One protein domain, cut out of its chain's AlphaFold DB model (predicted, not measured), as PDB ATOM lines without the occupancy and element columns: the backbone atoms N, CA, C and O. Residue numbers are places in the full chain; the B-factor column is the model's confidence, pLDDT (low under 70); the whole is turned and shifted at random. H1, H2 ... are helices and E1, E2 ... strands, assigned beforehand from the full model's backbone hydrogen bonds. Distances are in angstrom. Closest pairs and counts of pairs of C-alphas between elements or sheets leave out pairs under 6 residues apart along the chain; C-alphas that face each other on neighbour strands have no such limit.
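Overview. This is residues 3 to 88 of the 100 residues of an uncharacterized protein of Microgenomates group bacterium GW2011_GWB1_46_7 (UniProt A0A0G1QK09). A small head, made of the two-stranded antiparallel sheet E1 - E2 and the short helix H1, sits at one end of the long helix H2, and residues 62 to 88 stick out from it as an arm. The printed part has 86 residues, with E1, H1, E2 and H2 in that order, mostly helix. It is extended, with a radius of gyration of the C-alphas of 19.3 A and spans of 64 by 27 by 16 A.

Along the chain. E1, residues 3 to 7, 13.9 A, begins at C-alpha 3 (1.470, 21.000, -24.208). E2 is residues 41 to 46, 16.2 A; H1 is residues 19 to 26, 10.6 A. H2, residues 51 to 87, 54.0 A, ends at C-alpha 87 (33.735, 17.388, 26.450).

Arrangement. E1 and E2 are antiparallel at 147 degrees; N 44 and O 4, 2.9 A apart, are within hydrogen-bond range. H1 is near both strands, and H2 is near E1. H1 and H2 are close but not clearly touching, the closest C-alphas being Thr 20 and Leu 57, 7.3 A; they run opposite ways at a shallow tilt of 22 degrees. Every O i to N i+4 pair in H1 and H2 is within range.

Size, cuts and confidence. The C-alphas farthest apart, Val 47 and Gly 88, are 65.3 A apart. The printed part has no cut; the links E1 to H1 and H1 to E2 are long. pLDDT is under 70 at residues 9 to 17, 33 to 41 and 88.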
ATOM      1  N   ASP A   3       1.773  20.076 -25.298       77.31
ATOM      2  CA  ASP A   3       1.470  21.000 -24.208       77.31
ATOM      3  C   ASP A   3       1.833  20.321 -22.890       77.31
ATOM      4  O   ASP A   3       1.544  19.135 -22.703       77.31
ATOM      5  N   TRP A   4       2.541  21.035 -22.024       75.00
ATOM      6  CA  TRP A   4       3.068  20.485 -20.782       75.00
ATOM      7  C   TRP A   4       3.285  21.587 -19.748       75.00
ATOM      8  O   TRP A   4       3.493  22.756 -20.078       75.00
ATOM      9  N   TRP A   5       3.233  21.184 -18.483       73.31
ATOM     10  CA  TRP A   5       3.297  22.073 -17.329       73.31
ATOM     11  C   TRP A   5       4.604  21.866 -16.576       73.31
ATOM     12  O   TRP A   5       5.079  20.735 -16.430       73.31
ATOM     13  N   VAL A   6       5.190  22.962 -16.098       73.19
ATOM     14  CA  VAL A   6       6.381  22.937 -15.246       73.19
ATOM     15  C   VAL A   6       6.163  23.847 -14.062       73.19
ATOM     16  O   VAL A   6       5.894  25.036 -14.229       73.19
ATOM     17  N   ARG A   7       6.377  23.294 -12.869       73.38
ATOM     18  CA  ARG A   7       6.563  24.092 -11.665       73.38
ATOM     19  C   ARG A   7       7.989  24.633 -11.647       73.38
ATOM     20  O   ARG A   7       8.952  23.864 -11.707       73.38
ATOM     21  N   LEU A   8       8.112  25.949 -11.602       71.75
ATOM     22  CA  LEU A   8       9.388  26.630 -11.478       71.75
ATOM     23  C   LEU A   8       9.783  26.752 -10.010       71.75
ATOM     24  O   LEU A   8       8.934  26.772  -9.124       71.75
ATOM     25  N   ASP A   9      11.092  26.783  -9.773       63.25
ATOM     26  CA  ASP A   9      11.648  26.943  -8.435       63.25
ATOM     27  C   ASP A   9      11.353  28.357  -7.902       63.25
ATOM     28  O   ASP A   9      11.551  29.358  -8.601       63.25
ATOM     29  N   GLU A  10      10.885  28.408  -6.658       56.03
ATOM     30  CA  GLU A  10      10.446  29.591  -5.914       56.03
ATOM     31  C   GLU A  10      11.585  30.561  -5.584       56.03
ATOM     32  O   GLU A  10      11.356  31.724  -5.259       56.03
ATOM     33  N   GLN A  11      12.836  30.142  -5.768       52.75
ATOM     34  CA  GLN A  11      14.013  30.926  -5.398       52.75
ATOM     35  C   GLN A  11      14.320  32.150  -6.283       52.75
ATOM     36  O   GLN A  11      15.389  32.749  -6.146       52.75
ATOM     37  N   THR A  12      13.422  32.576  -7.181       53.53
ATOM     38  CA  THR A  12      13.658  33.757  -8.031       53.53
ATOM     39  C   THR A  12      12.544  34.800  -7.934       53.53
ATOM     40  O   THR A  12      11.398  34.542  -8.276       53.53
ATOM     41  N   VAL A  13      12.917  36.030  -7.541       54.47
ATOM     42  CA  VAL A  13      12.048  37.231  -7.439       54.47
ATOM     43  C   VAL A  13      11.268  37.515  -8.733       54.47
ATOM     44  O   VAL A  13      10.224  38.160  -8.716       54.47
ATOM     45  N   ARG A  14      11.770  37.034  -9.874       60.53
ATOM     46  CA  ARG A  14      11.047  37.001 -11.144       60.53
ATOM     47  C   ARG A  14      11.237  35.645 -11.796       60.53
ATOM     48  O   ARG A  14      12.369  35.219 -12.008       60.53
ATOM     49  N   ILE A  15      10.126  35.048 -12.201       64.44
ATOM     50  CA  ILE A  15      10.048  33.765 -12.902       64.44
ATOM     51  C   ILE A  15      10.960  33.718 -14.149       64.44
ATOM     52  O   ILE A  15      11.613  32.710 -14.409       64.44
ATOM     53  N   GLU A  16      11.088  34.835 -14.868       62.75
ATOM     54  CA  GLU A  16      11.961  34.994 -16.047       62.75
ATOM     55  C   GLU A  16      13.457  34.788 -15.745       62.75
ATOM     56  O   GLU A  16      14.251  34.436 -16.624       62.75
ATOM     57  N   ASN A  17      13.856  34.994 -14.489       60.97
ATOM     58  CA  ASN A  17      15.231  34.820 -14.038       60.97
ATOM     59  C   ASN A  17      15.533  33.392 -13.581       60.97
ATOM     60  O   ASN A  17      16.701  33.085 -13.331       60.97
ATOM     61  N   SER A  18      14.528  32.515 -13.520       71.12
ATOM     62  CA  SER A  18      14.722  31.102 -13.212       71.12
ATOM     63  C   SER A  18      15.628  30.442 -14.256       71.12
ATOM     64  O   SER A  18      15.419  30.563 -15.467       71.12
ATOM     65  N   ALA A  19      16.638  29.703 -13.790       75.62
ATOM     66  CA  ALA A  19      17.513  28.918 -14.661       75.62
ATOM     67  C   ALA A  19      16.706  27.905 -15.491       75.62
ATOM     68  O   ALA A  19      16.961  27.734 -16.683       75.62
ATOM     69  N   THR A  20      15.673  27.315 -14.882       73.94
ATOM     70  CA  THR A  20      14.738  26.392 -15.532       73.94
ATOM     71  C   THR A  20      13.967  27.082 -16.657       73.94
ATOM     72  O   THR A  20      13.890  26.545 -17.758       73.94
ATOM     73  N   TYR A  21      13.467  28.302 -16.433       74.94
ATOM     74  CA  TYR A  21      12.763  29.083 -17.457       74.94
ATOM     75  C   TYR A  21      13.657  29.377 -18.673       74.94
ATOM     76  O   TYR A  21      13.264  29.149 -19.820       74.94
ATOM     77  N   LYS A  22      14.905  29.798 -18.434       80.94
ATOM     78  CA  LYS A  22      15.883  30.045 -19.506       80.94
ATOM     79  C   LYS A  22      16.236  28.771 -20.274       80.94
ATOM     80  O   LYS A  22      16.335  28.826 -21.497       80.94
ATOM     81  N   GLU A  23      16.410  27.637 -19.595       80.56
ATOM     82  CA  GLU A  23      16.715  26.345 -20.232       80.56
ATOM     83  C   GLU A  23      15.557  25.872 -21.136       80.56
ATOM     84  O   GLU A  23      15.795  25.390 -22.245       80.56
ATOM     85  N   ILE A  24      14.303  26.105 -20.724       80.38
ATOM     86  CA  ILE A  24      13.097  25.805 -21.515       80.38
ATOM     87  C   ILE A  24      13.000  26.697 -22.765       80.38
ATOM     88  O   ILE A  24      12.713  26.194 -23.857       80.38
ATOM     89  N   LEU A  25      13.298  27.995 -22.636       81.44
ATOM     90  CA  LEU A  25      13.344  28.920 -23.776       81.44
ATOM     91  C   LEU A  25      14.435  28.544 -24.787       81.44
ATOM     92  O   LEU A  25      14.166  28.493 -25.985       81.44
ATOM     93  N   HIS A  26      15.650  28.224 -24.322       84.50
ATOM     94  CA  HIS A  26      16.755  27.798 -25.198       84.50
ATOM     95  C   HIS A  26      16.439  26.503 -25.952       84.50
ATOM     96  O   HIS A  26      16.918  26.294 -27.065       84.50
ATOM     97  N   TRP A  27      15.620  25.630 -25.366       80.62
ATOM     98  CA  TRP A  27      15.180  24.399 -26.015       80.62
ATOM     99  C   TRP A  27      14.152  24.633 -27.143       80.62
ATOM    100  O   TRP A  27      13.939  23.752 -27.982       80.62
ATOM    101  N   GLY A  28      13.562  25.831 -27.221       80.25
ATOM    102  CA  GLY A  28      12.629  26.235 -28.275       80.25
ATOM    103  C   GLY A  28      11.152  26.069 -27.912       80.25
ATOM    104  O   GLY A  28      10.301  26.109 -28.803       80.25
ATOM    105  N   ALA A  29      10.836  25.876 -26.629       80.75
ATOM    106  CA  ALA A  29       9.461  25.950 -26.153       80.75
ATOM    107  C   ALA A  29       9.018  27.412 -26.027       80.75
ATOM    108  O   ALA A  29       9.801  28.288 -25.658       80.75
ATOM    109  N   LYS A  30       7.744  27.672 -26.324       80.75
ATOM    110  CA  LYS A  30       7.135  28.992 -26.155       80.75
ATOM    111  C   LYS A  30       6.277  28.986 -24.888       80.75
ATOM    112  O   LYS A  30       5.498  28.042 -24.720       80.75
ATOM    113  N   PRO A  31       6.405  29.992 -24.006       72.50
ATOM    114  CA  PRO A  31       5.497  30.129 -22.879       72.50
ATOM    115  C   PRO A  31       4.088  30.395 -23.415       72.50
ATOM    116  O   PRO A  31       3.907  31.158 -24.367       72.50
ATOM    117  N   ARG A  32       3.093  29.740 -22.827       70.25
ATOM    118  CA  ARG A  32       1.694  30.121 -23.004       70.25
ATOM    119  C   ARG A  32       1.421  31.205 -21.960       70.25
ATOM    120  O   ARG A  32       1.854  31.052 -20.824       70.25
ATOM    121  N   ASP A  33       0.788  32.312 -22.346       58.31
ATOM    122  CA  ASP A  33       0.454  33.414 -21.430       58.31
ATOM    123  C   ASP A  33      -0.524  32.933 -20.344       58.31
ATOM    124  O   ASP A  33      -1.742  33.095 -20.446       58.31
ATOM    125  N   THR A  34      -0.009  32.305 -19.291       54.88
ATOM    126  CA  THR A  34      -0.803  31.924 -18.129       54.88
ATOM    127  C   THR A  34      -0.757  33.087 -17.155       54.88
ATOM    128  O   THR A  34       0.207  33.280 -16.419       54.88
ATOM    129  N   ARG A  35      -1.828  33.887 -17.139       52.84
ATOM    130  CA  ARG A  35      -2.069  34.989 -16.185       52.84
ATOM    131  C   ARG A  35      -2.263  34.527 -14.728       52.84
ATOM    132  O   ARG A  35      -2.922  35.211 -13.954       52.84
ATOM    133  N   SER A  36      -1.707  33.386 -14.338       51.12
ATOM    134  CA  SER A  36      -1.779  32.865 -12.976       51.12
ATOM    135  C   SER A  36      -0.379  32.879 -12.373       51.12
ATOM    136  O   SER A  36       0.306  31.870 -12.334       51.12
ATOM    137  N   GLN A  37       0.059  34.069 -11.951       51.78
ATOM    138  CA  GLN A  37       1.305  34.291 -11.199       51.78
ATOM    139  C   GLN A  37       1.220  33.805  -9.739       51.78
ATOM    140  O   GLN A  37       2.181  33.956  -8.992       51.78
ATOM    141  N   THR A  38       0.072  33.277  -9.308       54.25
ATOM    142  CA  THR A  38      -0.182  32.889  -7.912       54.25
ATOM    143  C   THR A  38       0.306  31.487  -7.568       54.25
ATOM    144  O   THR A  38       0.545  31.211  -6.400       54.25
ATOM    145  N   ASP A  39       0.499  30.636  -8.570       53.25
ATOM    146  CA  ASP A  39       1.175  29.348  -8.453       53.25
ATOM    147  C   ASP A  39       2.245  29.351  -9.537       53.25
ATOM    148  O   ASP A  39       1.951  29.669 -10.686       53.25
ATOM    149  N   MET A  40       3.494  29.056  -9.195       64.06
ATOM    150  CA  MET A  40       4.669  29.142 -10.080       64.06
ATOM    151  C   MET A  40       4.684  28.068 -11.185       64.06
ATOM    152  O   MET A  40       5.726  27.521 -11.548       64.06
ATOM    153  N   GLU A  41       3.511  27.723 -11.698       64.50
ATOM    154  CA  GLU A  41       3.236  26.699 -12.682       64.50
ATOM    155  C   GLU A  41       2.955  27.365 -14.032       64.50
ATOM    156  O   GLU A  41       1.930  28.014 -14.249       64.50
ATOM    157  N   LEU A  42       3.903  27.220 -14.955       70.00
ATOM    158  CA  LEU A  42       3.782  27.751 -16.308       70.00
ATOM    159  C   LEU A  42       3.494  26.621 -17.294       70.00
ATOM    160  O   LEU A  42       4.106  25.550 -17.229       70.00
ATOM    161  N   SER A  43       2.586  26.887 -18.238       71.50
ATOM    162  CA  SER A  43       2.391  26.021 -19.399       71.50
ATOM    163  C   SER A  43       3.323  26.434 -20.522       71.50
ATOM    164  O   SER A  43       3.488  27.613 -20.853       71.50
ATOM    165  N   PHE A  44       3.918  25.424 -21.140       77.50
ATOM    166  CA  PHE A  44       4.801  25.579 -22.276       77.50
ATOM    167  C   PHE A  44       4.302  24.729 -23.426       77.50
ATOM    168  O   PHE A  44       3.938  23.566 -23.267       77.50
ATOM    169  N   THR A  45       4.373  25.302 -24.624       76.69
ATOM    170  CA  THR A  45       4.090  24.565 -25.845       76.69
ATOM    171  C   THR A  45       5.360  24.342 -26.652       76.69
ATOM    172  O   THR A  45       6.185  25.245 -26.818       76.69
ATOM    173  N   SER A  46       5.540  23.119 -27.145       76.94
ATOM    174  CA  SER A  46       6.680  22.753 -27.983       76.94
ATOM    175  C   SER A  46       6.272  21.867 -29.148       76.94
ATOM    176  O   SER A  46       5.317  21.093 -29.096       76.94
ATOM    177  N   VAL A  47       7.027  21.972 -30.235       78.31
ATOM    178  CA  VAL A  47       6.894  21.092 -31.403       78.31
ATOM    179  C   VAL A  47       7.630  19.765 -31.171       78.31
ATOM    180  O   VAL A  47       7.281  18.758 -31.781       78.31
ATOM    181  N   LYS A  48       8.617  19.745 -30.265       77.81
ATOM    182  CA  LYS A  48       9.452  18.579 -29.938       77.81
ATOM    183  C   LYS A  48       8.958  17.892 -28.663       77.81
ATOM    184  O   LYS A  48       8.326  18.531 -27.829       77.81
ATOM    185  N   ASP A  49       9.274  16.607 -28.511       81.00
ATOM    186  CA  ASP A  49       8.948  15.827 -27.310       81.00
ATOM    187  C   ASP A  49       9.730  16.355 -26.080       81.00
ATOM    188  O   ASP A  49      10.970  16.308 -26.082       81.00
ATOM    189  N   PRO A  50       9.046  16.865 -25.035       79.75
ATOM    190  CA  PRO A  50       9.680  17.461 -23.859       79.75
ATOM    191  C   PRO A  50      10.234  16.432 -22.863       79.75
ATOM    192  O   PRO A  50      10.953  16.816 -21.940       79.75
ATOM    193  N   THR A  51       9.974  15.131 -23.037       81.88
ATOM    194  CA  THR A  51      10.315  14.078 -22.061       81.88
ATOM    195  C   THR A  51      11.791  14.100 -21.649       81.88
ATOM    196  O   THR A  51      12.132  14.020 -20.467       81.88
ATOM    197  N   ARG A  52      12.704  14.277 -22.615       82.38
ATOM    198  CA  ARG A  52      14.153  14.334 -22.338       82.38
ATOM    199  C   ARG A  52      14.553  15.581 -21.551       82.38
ATOM    200  O   ARG A  52      15.474  15.501 -20.740       82.38
ATOM    201  N   LEU A  53      13.892  16.711 -21.796       82.50
ATOM    202  CA  LEU A  53      14.147  17.967 -21.089       82.50
ATOM    203  C   LEU A  53      13.656  17.868 -19.641       82.50
ATOM    204  O   LEU A  53      14.423  18.134 -18.718       82.50
ATOM    205  N   ILE A  54      12.422  17.394 -19.444       82.50
ATOM    206  CA  ILE A  54      11.811  17.207 -18.120       82.50
ATOM    207  C   ILE A  54      12.669  16.272 -17.260       82.50
ATOM    208  O   ILE A  54      12.991  16.599 -16.116       82.50
ATOM    209  N   ASN A  55      13.116  15.145 -17.821       85.06
ATOM    210  CA  ASN A  55      13.969  14.199 -17.100       85.06
ATOM    211  C   ASN A  55      15.315  14.813 -16.690       85.06
ATOM    212  O   ASN A  55      15.788  14.550 -15.585       85.06
ATOM    213  N   ARG A  56      15.926  15.661 -17.532       83.50
ATOM    214  CA  ARG A  56      17.171  16.367 -17.181       83.50
ATOM    215  C   ARG A  56      16.964  17.382 -16.062       83.50
ATOM    216  O   ARG A  56      17.769  17.414 -15.136       83.50
ATOM    217  N   LEU A  57      15.899  18.179 -16.130       82.56
ATOM    218  CA  LEU A  57      15.573  19.168 -15.098       82.56
ATOM    219  C   LEU A  57      15.304  18.489 -13.748       82.56
ATOM    220  O   LEU A  57      15.869  18.889 -12.729       82.56
ATOM    221  N   LYS A  58      14.537  17.392 -13.752       80.69
ATOM    222  CA  LYS A  58      14.278  16.583 -12.553       80.69
ATOM    223  C   LYS A  58      15.559  15.968 -11.982       80.69
ATOM    224  O   LYS A  58      15.759  15.996 -10.771       80.69
ATOM    225  N   ALA A  59      16.441  15.452 -12.841       80.38
ATOM    226  CA  ALA A  59      17.723  14.895 -12.416       80.38
ATOM    227  C   ALA A  59      18.628  15.955 -11.768       80.38
ATOM    228  O   ALA A  59      19.204  15.688 -10.718       80.38
ATOM    229  N   LYS A  60      18.712  17.168 -12.335       78.50
ATOM    230  CA  LYS A  60      19.478  18.276 -11.737       78.50
ATOM    231  C   LYS A  60      18.977  18.619 -10.332       78.50
ATOM    232  O   LYS A  60      19.785  18.688  -9.413       78.50
ATOM    233  N   GLY A  61      17.662  18.769 -10.154       76.38
ATOM    234  CA  GLY A  61      17.074  19.047  -8.838       76.38
ATOM    235  C   GLY A  61      17.352  17.938  -7.817       76.38
ATOM    236  O   GLY A  61      17.750  18.215  -6.687       76.38
ATOM    237  N   ALA A  62      17.228  16.672  -8.230       77.56
ATOM    238  CA  ALA A  62      17.534  15.531  -7.370       77.56
ATOM    239  C   ALA A  62      19.015  15.485  -6.947       77.56
ATOM    240  O   ALA A  62      19.310  15.214  -5.784       77.56
ATOM    241  N   ILE A  63      19.941  15.787  -7.865       79.31
ATOM    242  CA  ILE A  63      21.384  15.823  -7.580       79.31
ATOM    243  C   ILE A  63      21.713  16.939  -6.583       79.31
ATOM    244  O   ILE A  63      22.419  16.683  -5.609       79.31
ATOM    245  N   THR A  64      21.186  18.149  -6.786       79.50
ATOM    246  CA  THR A  64      21.415  19.278  -5.871       79.50
ATOM    247  C   THR A  64      20.916  18.960  -4.464       79.50
ATOM    248  O   THR A  64      21.661  19.127  -3.501       79.50
ATOM    249  N   ASN A  65      19.700  18.420  -4.336       78.75
ATOM    250  CA  ASN A  65      19.146  18.038  -3.035       78.75
ATOM    251  C   ASN A  65      19.960  16.923  -2.364       78.75
ATOM    252  O   ASN A  65      20.214  16.985  -1.161       78.75
ATOM    253  N   GLY A  66      20.419  15.933  -3.137       83.69
ATOM    254  CA  GLY A  66      21.306  14.883  -2.639       83.69
ATOM    255  C   GLY A  66      22.638  15.435  -2.121       83.69
ATOM    256  O   GLY A  66      23.086  15.050  -1.043       83.69
ATOM    257  N   LEU A  67      23.243  16.383  -2.843       89.38
ATOM    258  CA  LEU A  67      24.499  17.019  -2.442       89.38
ATOM    259  C   LEU A  67      24.338  17.869  -1.173       89.38
ATOM    260  O   LEU A  67      25.189  17.808  -0.289       89.38
ATOM    261  N   ILE A  68      23.235  18.613  -1.056       89.12
ATOM    262  CA  ILE A  68      22.903  19.371   0.160       89.12
ATOM    263  C   ILE A  68      22.748  18.416   1.349       89.12
ATOM    264  O   ILE A  68      23.334  18.654   2.403       89.12
ATOM    265  N   GLY A  69      22.027  17.303   1.177       88.44
ATOM    266  CA  GLY A  69      21.882  16.286   2.222       88.44
ATOM    267  C   GLY A  69      23.228  15.720   2.683       88.44
ATOM    268  O   GLY A  69      23.487  15.638   3.883       88.44
ATOM    269  N   LEU A  70      24.125  15.408   1.744       91.88
ATOM    270  CA  LEU A  70      25.483  14.958   2.063       91.88
ATOM    271  C   LEU A  70      26.293  16.024   2.813       91.88
ATOM    272  O   LEU A  70      26.992  15.694   3.770       91.88
ATOM    273  N   ALA A  71      26.175  17.296   2.429       92.56
ATOM    274  CA  ALA A  71      26.847  18.393   3.120       92.56
ATOM    275  C   ALA A  71      26.364  18.542   4.575       92.56
ATOM    276  O   ALA A  71      27.179  18.718   5.480       92.56
ATOM    277  N   VAL A  72      25.055  18.404   4.820       93.94
ATOM    278  CA  VAL A  72      24.475  18.446   6.174       93.94
ATOM    279  C   VAL A  72      24.962  17.274   7.030       93.94
ATOM    280  O   VAL A  72      25.307  17.467   8.199       93.94
ATOM    281  N   LEU A  73      25.045  16.069   6.458       90.88
ATOM    282  CA  LEU A  73      25.586  14.896   7.153       90.88
ATOM    283  C   LEU A  73      27.064  15.088   7.513       90.88
ATOM    284  O   LEU A  73      27.459  14.827   8.650       90.88
ATOM    285  N   ALA A  74      27.870  15.596   6.578       91.62
ATOM    286  CA  ALA A  74      29.279  15.890   6.822       91.62
ATOM    287  C   ALA A  74      29.457  16.947   7.927       91.62
ATOM    288  O   ALA A  74      30.256  16.752   8.842       91.62
ATOM    289  N   ALA A  75      28.670  18.027   7.897       92.62
ATOM    290  CA  ALA A  75      28.691  19.053   8.938       92.62
ATOM    291  C   ALA A  75      28.298  18.486  10.313       92.62
ATOM    292  O   ALA A  75      28.981  18.736  11.306       92.62
ATOM    293  N   SER A  76      27.248  17.662  10.363       90.44
ATOM    294  CA  SER A  76      26.805  16.985  11.589       90.44
ATOM    295  C   SER A  76      27.906  16.103  12.179       90.44
ATOM    296  O   SER A  76      28.170  16.162  13.379       90.44
ATOM    297  N   TYR A  77      28.602  15.333  11.337       88.06
ATOM    298  CA  TYR A  77      29.720  14.495  11.770       88.06
ATOM    299  C   TYR A  77      30.848  15.316  12.411       88.06
ATOM    300  O   TYR A  77      31.337  14.961  13.486       88.06
ATOM    301  N   VAL A  78      31.234  16.433  11.787       89.44
ATOM    302  CA  VAL A  78      32.288  17.322  12.303       89.44
ATOM    303  C   VAL A  78      31.907  17.900  13.666       89.44
ATOM    304  O   VAL A  78      32.730  17.893  14.581       89.44
ATOM    305  N   ILE A  79      30.656  18.340  13.835       89.00
ATOM    306  CA  ILE A  79      30.157  18.876  15.110       89.00
ATOM    307  C   ILE A  79      30.217  17.811  16.209       89.00
ATOM    308  O   ILE A  79      30.726  18.079  17.296       89.00
ATOM    309  N   ILE A  80      29.753  16.590  15.925       86.81
ATOM    310  CA  ILE A  80      29.790  15.481  16.890       86.81
ATOM    311  C   ILE A  80      31.233  15.187  17.308       86.81
ATOM    312  O   ILE A  80      31.513  15.051  18.498       86.81
ATOM    313  N   LYS A  81      32.165  15.134  16.350       82.25
ATOM    314  CA  LYS A  81      33.583  14.891  16.645       82.25
ATOM    315  C   LYS A  81      34.219  16.004  17.468       82.25
ATOM    316  O   LYS A  81      34.980  15.710  18.387       82.25
ATOM    317  N   PHE A  82      33.878  17.256  17.187       84.19
ATOM    318  CA  PHE A  82      34.333  18.388  17.985       84.19
ATOM    319  C   PHE A  82      33.821  18.309  19.432       84.19
ATOM    320  O   PHE A  82      34.603  18.468  20.366       84.19
ATOM    321  N   LEU A  83      32.538  17.992  19.633       83.69
ATOM    322  CA  LEU A  83      31.949  17.835  20.968       83.69
ATOM    323  C   LEU A  83      32.572  16.672  21.751       83.69
ATOM    324  O   LEU A  83      32.830  16.825  22.942       83.69
ATOM    325  N   GLN A  84      32.871  15.545  21.093       80.81
ATOM    326  CA  GLN A  84      33.591  14.426  21.718       80.81
ATOM    327  C   GLN A  84      34.965  14.857  22.240       80.81
ATOM    328  O   GLN A  84      35.320  14.553  23.377       80.81
ATOM    329  N   ALA A  85      35.720  15.601  21.428       78.31
ATOM    330  CA  ALA A  85      37.043  16.087  21.804       78.31
ATOM    331  C   ALA A  85      36.991  17.147  22.919       78.31
ATOM    332  O   ALA A  85      37.824  17.131  23.820       78.31
ATOM    333  N   ALA A  86      36.016  18.059  22.871       77.81
ATOM    334  CA  ALA A  86      35.912  19.172  23.813       77.81
ATOM    335  C   ALA A  86      35.352  18.763  25.184       77.81
ATOM    336  O   ALA A  86      35.763  19.316  26.202       77.81
ATOM    337  N   LEU A  87      34.410  17.815  25.219       79.25
ATOM    338  CA  LEU A  87      33.735  17.388  26.450       79.25
ATOM    339  C   LEU A  87      34.323  16.100  27.041       79.25
ATOM    340  O   LEU A  87      33.912  15.694  28.124       79.25
ATOM    341  N   GLY A  88      35.240  15.429  26.333       66.38
ATOM    342  CA  GLY A  88      35.784  14.131  26.747       66.38
ATOM    343  C   GLY A  88      34.727  13.021  26.840       66.38
ATOM    344  O   GLY A  88      34.972  11.989  27.457       66.38
TER     345      GLY A  88